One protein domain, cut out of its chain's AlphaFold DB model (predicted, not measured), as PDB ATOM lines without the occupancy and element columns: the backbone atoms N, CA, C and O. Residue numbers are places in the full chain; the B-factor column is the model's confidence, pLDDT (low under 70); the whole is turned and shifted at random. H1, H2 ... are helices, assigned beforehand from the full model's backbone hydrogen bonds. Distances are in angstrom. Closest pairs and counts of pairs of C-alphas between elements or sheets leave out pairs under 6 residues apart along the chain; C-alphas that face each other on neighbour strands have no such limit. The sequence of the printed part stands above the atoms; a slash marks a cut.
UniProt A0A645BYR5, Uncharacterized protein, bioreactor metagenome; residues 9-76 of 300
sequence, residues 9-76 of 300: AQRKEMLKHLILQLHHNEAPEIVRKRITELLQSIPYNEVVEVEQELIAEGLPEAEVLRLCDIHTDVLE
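What this domain is: This is residues 9 to 76 of the 300 residues of an uncharacterized protein of bioreactor metagenome (UniProt A0A645BYR5). Two helical hairpins, H1 with H2 and H3 with H4, pack crosswise, H3 crossing H1 and the end of H4 crossing H2; H3 and H4 meet only near their link. The printed part has 68 residues with four named helices, H1 to H4, and no named strand: all helix, packing part aligned, part crossed. It is compact, radius of gyration of the C-alphas 10.8 A, spanning 28 by 25 by 21 A.

How they stand to each other: H1, residues 9 to 23, touches H2, residues 28 to 39, at 24 degrees, closest C-alphas Leu 22 and Pro 28, 5.6 A. H3, residues 44 to 56, touches H1 at 57 degrees, closest C-alphas Lys 12 and Val 50, 6.0 A. H4, residues 61 to 75, touches H2 with residues 70 to 75 alone, closest C-alphas Thr 36 and Val 74, 5.6 A. H3 and H4 only just touch, with 3 pairs of C-alphas within 8 A, closest Ile 55 and Glu 61, 6.2 A. Every O i to N i+4 pair is within hydrogen-bond range in H1, H2 and H3, 6 of 11 in H4.

Where its parts are: H1, 21.1 A, begins at C-alpha 9 (-25.438, -24.606, -49.819); H4, 20.9 A, ends at C-alpha 75 (-22.817, -38.207, -34.332).

The domain as a whole: The printed part has no cut, and its three links are tight. pLDDT is under 70 at residues 40 to 45 and 61 to 76.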
ATOM      1  N   ALA A   9     -26.622 -24.790 -48.978       80.62
ATOM      2  CA  ALA A   9     -25.438 -24.606 -49.819       80.62
ATOM      3  C   ALA A   9     -24.237 -24.027 -49.049       80.62
ATOM      4  O   ALA A   9     -23.101 -24.423 -49.287       80.62
ATOM      5  N   GLN A  10     -24.473 -23.118 -48.093       82.81
ATOM      6  CA  GLN A  10     -23.395 -22.565 -47.263       82.81
ATOM      7  C   GLN A  10     -22.841 -23.593 -46.275       82.81
ATOM      8  O   GLN A  10     -21.638 -23.601 -46.025       82.81
ATOM      9  N   ARG A  11     -23.706 -24.452 -45.720       83.00
ATOM     10  CA  ARG A  11     -23.290 -25.540 -44.826       83.00
ATOM     11  C   ARG A  11     -22.428 -26.558 -45.565       83.00
ATOM     12  O   ARG A  11     -21.342 -26.875 -45.085       83.00
ATOM     13  N   LYS A  12     -22.864 -26.971 -46.759       82.88
ATOM     14  CA  LYS A  12     -22.108 -27.878 -47.630       82.88
ATOM     15  C   LYS A  12     -20.741 -27.317 -48.014       82.88
ATOM     16  O   LYS A  12     -19.739 -27.998 -47.826       82.88
ATOM     17  N   GLU A  13     -20.667 -26.056 -48.443       85.69
ATOM     18  CA  GLU A  13     -19.377 -25.434 -48.779       85.69
ATOM     19  C   GLU A  13     -18.442 -25.283 -47.574       85.69
ATOM     20  O   GLU A  13     -17.239 -25.522 -47.673       85.69
ATOM     21  N   MET A  14     -18.982 -24.929 -46.405       84.94
ATOM     22  CA  MET A  14     -18.181 -24.858 -45.183       84.94
ATOM     23  C   MET A  14     -17.607 -26.233 -44.818       84.94
ATOM     24  O   MET A  14     -16.424 -26.340 -44.496       84.94
ATOM     25  N   LEU A  15     -18.434 -27.280 -44.888       83.56
ATOM     26  CA  LEU A  15     -18.020 -28.651 -44.605       83.56
ATOM     27  C   LEU A  15     -16.936 -29.113 -45.586       83.56
ATOM     28  O   LEU A  15     -15.885 -29.588 -45.160       83.56
ATOM     29  N   LYS A  16     -17.146 -28.877 -46.881       85.56
ATOM     30  CA  LYS A  16     -16.191 -29.177 -47.951       85.56
ATOM     31  C   LYS A  16     -14.840 -28.505 -47.725       85.56
ATOM     32  O   LYS A  16     -13.798 -29.159 -47.776       85.56
ATOM     33  N   HIS A  17     -14.852 -27.210 -47.411       87.00
ATOM     34  CA  HIS A  17     -13.639 -26.455 -47.115       87.00
ATOM     35  C   HIS A  17     -12.889 -27.044 -45.916       87.00
ATOM     36  O   HIS A  17     -11.678 -27.245 -45.985       87.00
ATOM     37  N   LEU A  18     -13.588 -27.354 -44.820       83.81
ATOM     38  CA  LEU A  18     -12.965 -27.940 -43.630       83.81
ATOM     39  C   LEU A  18     -12.365 -29.326 -43.909       83.81
ATOM     40  O   LEU A  18     -11.268 -29.613 -43.431       83.81
ATOM     41  N   ILE A  19     -13.038 -30.158 -44.708       79.75
ATOM     42  CA  ILE A  19     -12.526 -31.472 -45.119       79.75
ATOM     43  C   ILE A  19     -11.215 -31.326 -45.903       79.75
ATOM     44  O   ILE A  19     -10.229 -31.995 -45.589       79.75
ATOM     45  N   LEU A  20     -11.161 -30.405 -46.869       82.94
ATOM     46  CA  LEU A  20      -9.943 -30.143 -47.641       82.94
ATOM     47  C   LEU A  20      -8.796 -29.625 -46.760       82.94
ATOM     48  O   LEU A  20      -7.657 -30.058 -46.919       82.94
ATOM     49  N   GLN A  21      -9.079 -28.755 -45.784       83.50
ATOM     50  CA  GLN A  21      -8.062 -28.301 -44.825       83.50
ATOM     51  C   GLN A  21      -7.488 -29.454 -44.000       83.50
ATOM     52  O   GLN A  21      -6.275 -29.519 -43.777       83.50
ATOM     53  N   LEU A  22      -8.346 -30.382 -43.568       79.00
ATOM     54  CA  LEU A  22      -7.911 -31.558 -42.826       79.00
ATOM     55  C   LEU A  22      -7.053 -32.483 -43.699       79.00
ATOM     56  O   LEU A  22      -6.017 -32.953 -43.233       79.00
ATOM     57  N   HIS A  23      -7.423 -32.668 -44.971       79.12
ATOM     58  CA  HIS A  23      -6.631 -33.417 -45.950       79.12
ATOM     59  C   HIS A  23      -5.251 -32.783 -46.203       79.12
ATOM     60  O   HIS A  23      -4.236 -33.474 -46.288       79.12
ATOM     61  N   HIS A  24      -5.176 -31.451 -46.245       83.19
ATOM     62  CA  HIS A  24      -3.912 -30.712 -46.343       83.19
ATOM     63  C   HIS A  24      -3.118 -30.658 -45.024       83.19
ATOM     64  O   HIS A  24      -2.045 -30.052 -44.972       83.19
ATOM     65  N   ASN A  25      -3.604 -31.327 -43.970       78.62
ATOM     66  CA  ASN A  25      -3.006 -31.380 -42.638       78.62
ATOM     67  C   ASN A  25      -2.828 -29.985 -41.999       78.62
ATOM     68  O   ASN A  25      -1.898 -29.740 -41.223       78.62
ATOM     69  N   GLU A  26      -3.728 -29.055 -42.328       79.12
ATOM     70  CA  GLU A  26      -3.749 -27.705 -41.774       79.12
ATOM     71  C   GLU A  26      -4.399 -27.718 -40.389       79.12
ATOM     72  O   GLU A  26      -5.601 -27.917 -40.261       79.12
ATOM     73  N   ALA A  27      -3.609 -27.487 -39.334       83.06
ATOM     74  CA  ALA A  27      -4.091 -27.400 -37.949       83.06
ATOM     75  C   ALA A  27      -5.122 -28.500 -37.573       83.06
ATOM     76  O   ALA A  27      -6.231 -28.177 -37.129       83.06
ATOM     77  N   PRO A  28      -4.767 -29.793 -37.729       78.06
ATOM     78  CA  PRO A  28      -5.712 -30.914 -37.737       78.06
ATOM     79  C   PRO A  28      -6.606 -30.975 -36.494       78.06
ATOM     80  O   PRO A  28      -7.797 -31.226 -36.619       78.06
ATOM     81  N   GLU A  29      -6.080 -30.663 -35.309       79.94
ATOM     82  CA  GLU A  29      -6.857 -30.633 -34.059       79.94
ATOM     83  C   GLU A  29      -7.978 -29.577 -34.066       79.94
ATOM     84  O   GLU A  29      -9.102 -29.829 -33.634       79.94
ATOM     85  N   ILE A  30      -7.694 -28.380 -34.588       82.31
ATOM     86  CA  ILE A  30      -8.659 -27.270 -34.630       82.31
ATOM     87  C   ILE A  30      -9.720 -27.540 -35.697       82.31
ATOM     88  O   ILE A  30     -10.905 -27.285 -35.475       82.31
ATOM     89  N   VAL A  31      -9.294 -28.060 -36.849       80.06
ATOM     90  CA  VAL A  31     -10.192 -28.394 -37.956       80.06
ATOM     91  C   VAL A  31     -11.108 -29.553 -37.574       80.06
ATOM     92  O   VAL A  31     -12.315 -29.429 -37.756       80.06
ATOM     93  N   ARG A  32     -10.587 -30.612 -36.934       73.25
ATOM     94  CA  ARG A  32     -11.397 -31.722 -36.394       73.25
ATOM     95  C   ARG A  32     -12.490 -31.226 -35.460       73.25
ATOM     96  O   ARG A  32     -13.645 -31.614 -35.615       73.25
ATOM     97  N   LYS A  33     -12.158 -30.315 -34.541       80.00
ATOM     98  CA  LYS A  33     -13.143 -29.730 -33.624       80.00
ATOM     99  C   LYS A  33     -14.221 -28.918 -34.353       80.00
ATOM    100  O   LYS A  33     -15.392 -29.008 -34.006       80.00
ATOM    101  N   ARG A  34     -13.854 -28.148 -35.380       79.19
ATOM    102  CA  ARG A  34     -14.827 -27.389 -36.186       79.19
ATOM    103  C   ARG A  34     -15.730 -28.279 -37.030       79.19
ATOM    104  O   ARG A  34     -16.919 -28.002 -37.112       79.19
ATOM    105  N   ILE A  35     -15.174 -29.324 -37.644       75.75
ATOM    106  CA  ILE A  35     -15.954 -30.340 -38.362       75.75
ATOM    107  C   ILE A  35     -16.947 -30.977 -37.391       75.75
ATOM    108  O   ILE A  35     -18.131 -31.035 -37.691       75.75
ATOM    109  N   THR A  36     -16.478 -31.338 -36.194       73.25
ATOM    110  CA  THR A  36     -17.311 -31.893 -35.121       73.25
ATOM    111  C   THR A  36     -18.508 -30.995 -34.803       73.25
ATOM    112  O   THR A  36     -19.646 -31.433 -34.890       73.25
ATOM    113  N   GLU A  37     -18.268 -29.719 -34.494       77.38
ATOM    114  CA  GLU A  37     -19.330 -28.746 -34.186       77.38
ATOM    115  C   GLU A  37     -20.301 -28.539 -35.360       77.38
ATOM    116  O   GLU A  37     -21.500 -28.359 -35.158       77.38
ATOM    117  N   LEU A  38     -19.797 -28.565 -36.596       75.75
ATOM    118  CA  LEU A  38     -20.611 -28.352 -37.787       75.75
ATOM    119  C   LEU A  38     -21.529 -29.551 -38.072       75.75
ATOM    120  O   LEU A  38     -22.714 -29.354 -38.347       75.75
ATOM    121  N   LEU A  39     -21.008 -30.775 -37.951       71.94
ATOM    122  CA  LEU A  39     -21.748 -32.023 -38.162       71.94
ATOM    123  C   LEU A  39     -22.917 -32.199 -37.185       71.94
ATOM    124  O   LEU A  39     -23.908 -32.813 -37.553       71.94
ATOM    125  N   GLN A  40     -22.863 -31.594 -35.992       67.88
ATOM    126  CA  GLN A  40     -23.994 -31.567 -35.047       67.88
ATOM    127  C   GLN A  40     -25.218 -30.793 -35.568       67.88
ATOM    128  O   GLN A  40     -26.292 -30.855 -34.983       67.88
ATOM    129  N   SER A  41     -25.057 -29.997 -36.627       68.88
ATOM    130  CA  SER A  41     -26.106 -29.110 -37.152       68.88
ATOM    131  C   SER A  41     -26.440 -29.347 -38.624       68.88
ATOM    132  O   SER A  41     -27.350 -28.710 -39.158       68.88
ATOM    133  N   ILE A  42     -25.688 -30.225 -39.291       69.94
ATOM    134  CA  ILE A  42     -25.860 -30.543 -40.706       69.94
ATOM    135  C   ILE A  42     -26.637 -31.861 -40.828       69.94
ATOM    136  O   ILE A  42     -26.202 -32.866 -40.268       69.94
ATOM    137  N   PRO A  43     -27.749 -31.890 -41.585       69.44
ATOM    138  CA  PRO A  43     -28.409 -33.137 -41.961       69.44
ATOM    139  C   PRO A  43     -27.431 -34.096 -42.648       69.44
ATOM    140  O   PRO A  43     -26.708 -33.694 -43.558       69.44
ATOM    141  N   TYR A  44     -27.407 -35.370 -42.253       69.56
ATOM    142  CA  TYR A  44     -26.381 -36.300 -42.738       69.56
ATOM    143  C   TYR A  44     -26.386 -36.478 -44.270       69.56
ATOM    144  O   TYR A  44     -25.335 -36.672 -44.875       69.56
ATOM    145  N   ASN A  45     -27.534 -36.337 -44.937       68.06
ATOM    146  CA  ASN A  45     -27.597 -36.355 -46.402       68.06
ATOM    147  C   ASN A  45     -26.727 -35.255 -47.046       68.06
ATOM    148  O   ASN A  45     -26.100 -35.504 -48.069       68.06
ATOM    149  N   GLU A  46     -26.622 -34.071 -46.431       74.69
ATOM    150  CA  GLU A  46     -25.734 -33.000 -46.905       74.69
ATOM    151  C   GLU A  46     -24.253 -33.383 -46.752       74.69
ATOM    152  O   GLU A  46     -23.433 -32.977 -47.573       74.69
ATOM    153  N   VAL A  47     -23.910 -34.180 -45.732       76.38
ATOM    154  CA  VAL A  47     -22.553 -34.717 -45.533       76.38
ATOM    155  C   VAL A  47     -22.195 -35.664 -46.673       76.38
ATOM    156  O   VAL A  47     -21.158 -35.486 -47.306       76.38
ATOM    157  N   VAL A  48     -23.087 -36.605 -47.001       73.81
ATOM    158  CA  VAL A  48     -22.892 -37.539 -48.122       73.81
ATOM    159  C   VAL A  48     -22.774 -36.798 -49.450       73.81
ATOM    160  O   VAL A  48     -21.907 -37.128 -50.254       73.81
ATOM    161  N   GLU A  49     -23.608 -35.784 -49.693       77.75
ATOM    162  CA  GLU A  49     -23.510 -34.959 -50.903       77.75
ATOM    163  C   GLU A  49     -22.131 -34.297 -51.026       77.75
ATOM    164  O   GLU A  49     -21.512 -34.365 -52.086       77.75
ATOM    165  N   VAL A  50     -21.618 -33.706 -49.940       82.75
ATOM    166  CA  VAL A  50     -20.279 -33.095 -49.918       82.75
ATOM    167  C   VAL A  50     -19.184 -34.128 -50.175       82.75
ATOM    168  O   VAL A  50     -18.254 -33.858 -50.934       82.75
ATOM    169  N   GLU A  51     -19.280 -35.310 -49.571       77.25
ATOM    170  CA  GLU A  51     -18.321 -36.398 -49.780       77.25
ATOM    171  C   GLU A  51     -18.306 -36.865 -51.242       77.25
ATOM    172  O   GLU A  51     -17.235 -37.001 -51.834       77.25
ATOM    173  N   GLN A  52     -19.478 -37.039 -51.858       76.69
ATOM    174  CA  GLN A  52     -19.592 -37.410 -53.271       76.69
ATOM    175  C   GLN A  52     -19.042 -36.320 -54.197       76.69
ATOM    176  O   GLN A  52     -18.326 -36.626 -55.154       76.69
ATOM    177  N   GLU A  53     -19.317 -35.046 -53.902       83.12
ATOM    178  CA  GLU A  53     -18.734 -33.916 -54.631       83.12
ATOM    179  C   GLU A  53     -17.198 -33.920 -54.537       83.12
ATOM    180  O   GLU A  53     -16.521 -33.754 -55.550       83.12
ATOM    181  N   LEU A  54     -16.633 -34.169 -53.353       83.00
ATOM    182  CA  LEU A  54     -15.182 -34.235 -53.148       83.00
ATOM    183  C   LEU A  54     -14.528 -35.401 -53.901       83.00
ATOM    184  O   LEU A  54     -13.453 -35.228 -54.482       83.00
ATOM    185  N   ILE A  55     -15.173 -36.571 -53.931       78.44
ATOM    186  CA  ILE A  55     -14.709 -37.723 -54.721       78.44
ATOM    187  C   ILE A  55     -14.729 -37.377 -56.213       78.44
ATOM    188  O   ILE A  55     -13.745 -37.612 -56.918       78.44
ATOM    189  N   ALA A  56     -15.814 -36.766 -56.695       80.25
ATOM    190  CA  ALA A  56     -15.935 -36.330 -58.085       80.25
ATOM    191  C   ALA A  56     -14.878 -35.275 -58.470       80.25
ATOM    192  O   ALA A  56     -14.432 -35.234 -59.619       80.25
ATOM    193  N   GLU A  57     -14.439 -34.457 -57.514       83.50
ATOM    194  CA  GLU A  57     -13.367 -33.467 -57.674       83.50
ATOM    195  C   GLU A  57     -11.947 -34.053 -57.563       83.50
ATOM    196  O   GLU A  57     -10.965 -33.341 -57.789       83.50
ATOM    197  N   GLY A  58     -11.823 -35.357 -57.299       78.69
ATOM    198  CA  GLY A  58     -10.560 -36.096 -57.343       78.69
ATOM    199  C   GLY A  58      -9.946 -36.420 -55.981       78.69
ATOM    200  O   GLY A  58      -8.798 -36.871 -55.942       78.69
ATOM    201  N   LEU A  59     -10.671 -36.219 -54.874       78.44
ATOM    202  CA  LEU A  59     -10.231 -36.695 -53.565       78.44
ATOM    203  C   LEU A  59     -10.303 -38.237 -53.533       78.44
ATOM    204  O   LEU A  59     -11.337 -38.801 -53.895       78.44
ATOM    205  N   PRO A  60      -9.237 -38.952 -53.122       76.75
ATOM    206  CA  PRO A  60      -9.266 -40.409 -53.067       76.75
ATOM    207  C   PRO A  60     -10.349 -40.913 -52.112       76.75
ATOM    208  O   PRO A  60     -10.427 -40.460 -50.972       76.75
ATOM    209  N   GLU A  61     -11.117 -41.913 -52.543       67.44
ATOM    210  CA  GLU A  61     -12.178 -42.526 -51.737       67.44
ATOM    211  C   GLU A  61     -11.657 -42.973 -50.364       67.44
ATOM    212  O   GLU A  61     -12.229 -42.613 -49.345       67.44
ATOM    213  N   ALA A  62     -10.489 -43.623 -50.311       67.19
ATOM    214  CA  ALA A  62      -9.851 -44.048 -49.061       67.19
ATOM    215  C   ALA A  62      -9.599 -42.904 -48.054       67.19
ATOM    216  O   ALA A  62      -9.562 -43.147 -46.850       67.19
ATOM    217  N   GLU A  63      -9.416 -41.670 -48.524       67.00
ATOM    218  CA  GLU A  63      -9.233 -40.511 -47.652       67.00
ATOM    219  C   GLU A  63     -10.573 -40.003 -47.107       67.00
ATOM    220  O   GLU A  63     -10.666 -39.679 -45.925       67.00
ATOM    221  N   VAL A  64     -11.626 -40.027 -47.931       66.62
ATOM    222  CA  VAL A  64     -13.010 -39.796 -47.488       66.62
ATOM    223  C   VAL A  64     -13.406 -40.830 -46.433       66.62
ATOM    224  O   VAL A  64     -13.930 -40.470 -45.384       66.62
ATOM    225  N   LEU A  65     -13.023 -42.094 -46.628       59.25
ATOM    226  CA  LEU A  65     -13.271 -43.163 -45.659       59.25
ATOM    227  C   LEU A  65     -12.600 -42.929 -44.298       59.25
ATOM    228  O   LEU A  65     -13.211 -43.182 -43.262       59.25
ATOM    229  N   ARG A  66     -11.369 -42.400 -44.263       63.16
ATOM    230  CA  ARG A  66     -10.691 -42.050 -42.994       63.16
ATOM    231  C   ARG A  66     -11.361 -40.888 -42.263       63.16
ATOM    232  O   ARG A  66     -11.175 -40.738 -41.057       63.16
ATOM    233  N   LEU A  67     -12.103 -40.049 -42.982       61.25
ATOM    234  CA  LEU A  67     -12.884 -38.958 -42.402       61.25
ATOM    235  C   LEU A  67     -14.199 -39.473 -41.797       61.25
ATOM    236  O   LEU A  67     -14.632 -38.935 -40.780       61.25
ATOM    237  N   CYS A  68     -14.766 -40.569 -42.317       57.12
ATOM    238  CA  CYS A  68     -15.967 -41.204 -41.761       57.12
ATOM    239  C   CYS A  68     -15.784 -41.698 -40.311       57.12
ATOM    240  O   CYS A  68     -16.730 -41.632 -39.522       57.12
ATOM    241  N   ASP A  69     -14.580 -42.139 -39.924       57.81
ATOM    242  CA  ASP A  69     -14.293 -42.549 -38.538       57.81
ATOM    243  C   ASP A  69     -14.482 -41.379 -37.554       57.81
ATOM    244  O   ASP A  69     -15.023 -41.562 -36.468       57.81
ATOM    245  N   ILE A  70     -14.134 -40.153 -37.967       57.75
ATOM    246  CA  ILE A  70     -14.302 -38.932 -37.158       57.75
ATOM    247  C   ILE A  70     -15.786 -38.639 -36.927       57.75
ATOM    248  O   ILE A  70     -16.156 -38.127 -35.879       57.75
ATOM    249  N   HIS A  71     -16.647 -38.951 -37.897       59.00
ATOM    250  CA  HIS A  71     -18.074 -38.655 -37.801       59.00
ATOM    251  C   HIS A  71     -18.770 -39.565 -36.780       59.00
ATOM    252  O   HIS A  71     -19.686 -39.110 -36.103       59.00
ATOM    253  N   THR A  72     -18.317 -40.812 -36.611       53.25
ATOM    254  CA  THR A  72     -18.914 -41.755 -35.645       53.25
ATOM    255  C   THR A  72     -18.867 -41.198 -34.219       53.25
ATOM    256  O   THR A  72     -19.893 -41.200 -33.546       53.25
ATOM    257  N   ASP A  73     -17.731 -40.628 -33.810       54.72
ATOM    258  CA  ASP A  73     -17.531 -40.049 -32.470       54.72
ATOM    259  C   ASP A  73     -18.340 -38.756 -32.237       54.72
ATOM    260  O   ASP A  73     -18.570 -38.334 -31.105       54.72
ATOM    261  N   VAL A  74     -18.748 -38.085 -33.316       50.69
ATOM    262  CA  VAL A  74     -19.434 -36.783 -33.288       50.69
ATOM    263  C   VAL A  74     -20.952 -36.930 -33.336       50.69
ATOM    264  O   VAL A  74     -21.686 -36.137 -32.737       50.69
ATOM    265  N   LEU A  75     -21.410 -37.933 -34.083       52.03
ATOM    266  CA  LEU A  75     -22.817 -38.207 -34.332       52.03
ATOM    267  C   LEU A  75     -23.479 -38.969 -33.176       52.03
ATOM    268  O   LEU A  75     -24.708 -39.013 -33.130       52.03
ATOM    269  N   GLU A  76     -22.710 -39.476 -32.203       50.44
ATOM    270  CA  GLU A  76     -23.243 -39.962 -30.925       50.44
ATOM    271  C   GLU A  76     -24.043 -38.854 -30.207       50.44
ATOM    272  O   GLU A  76     -23.505 -37.988 -29.514       50.44
TER     273      GLU A  76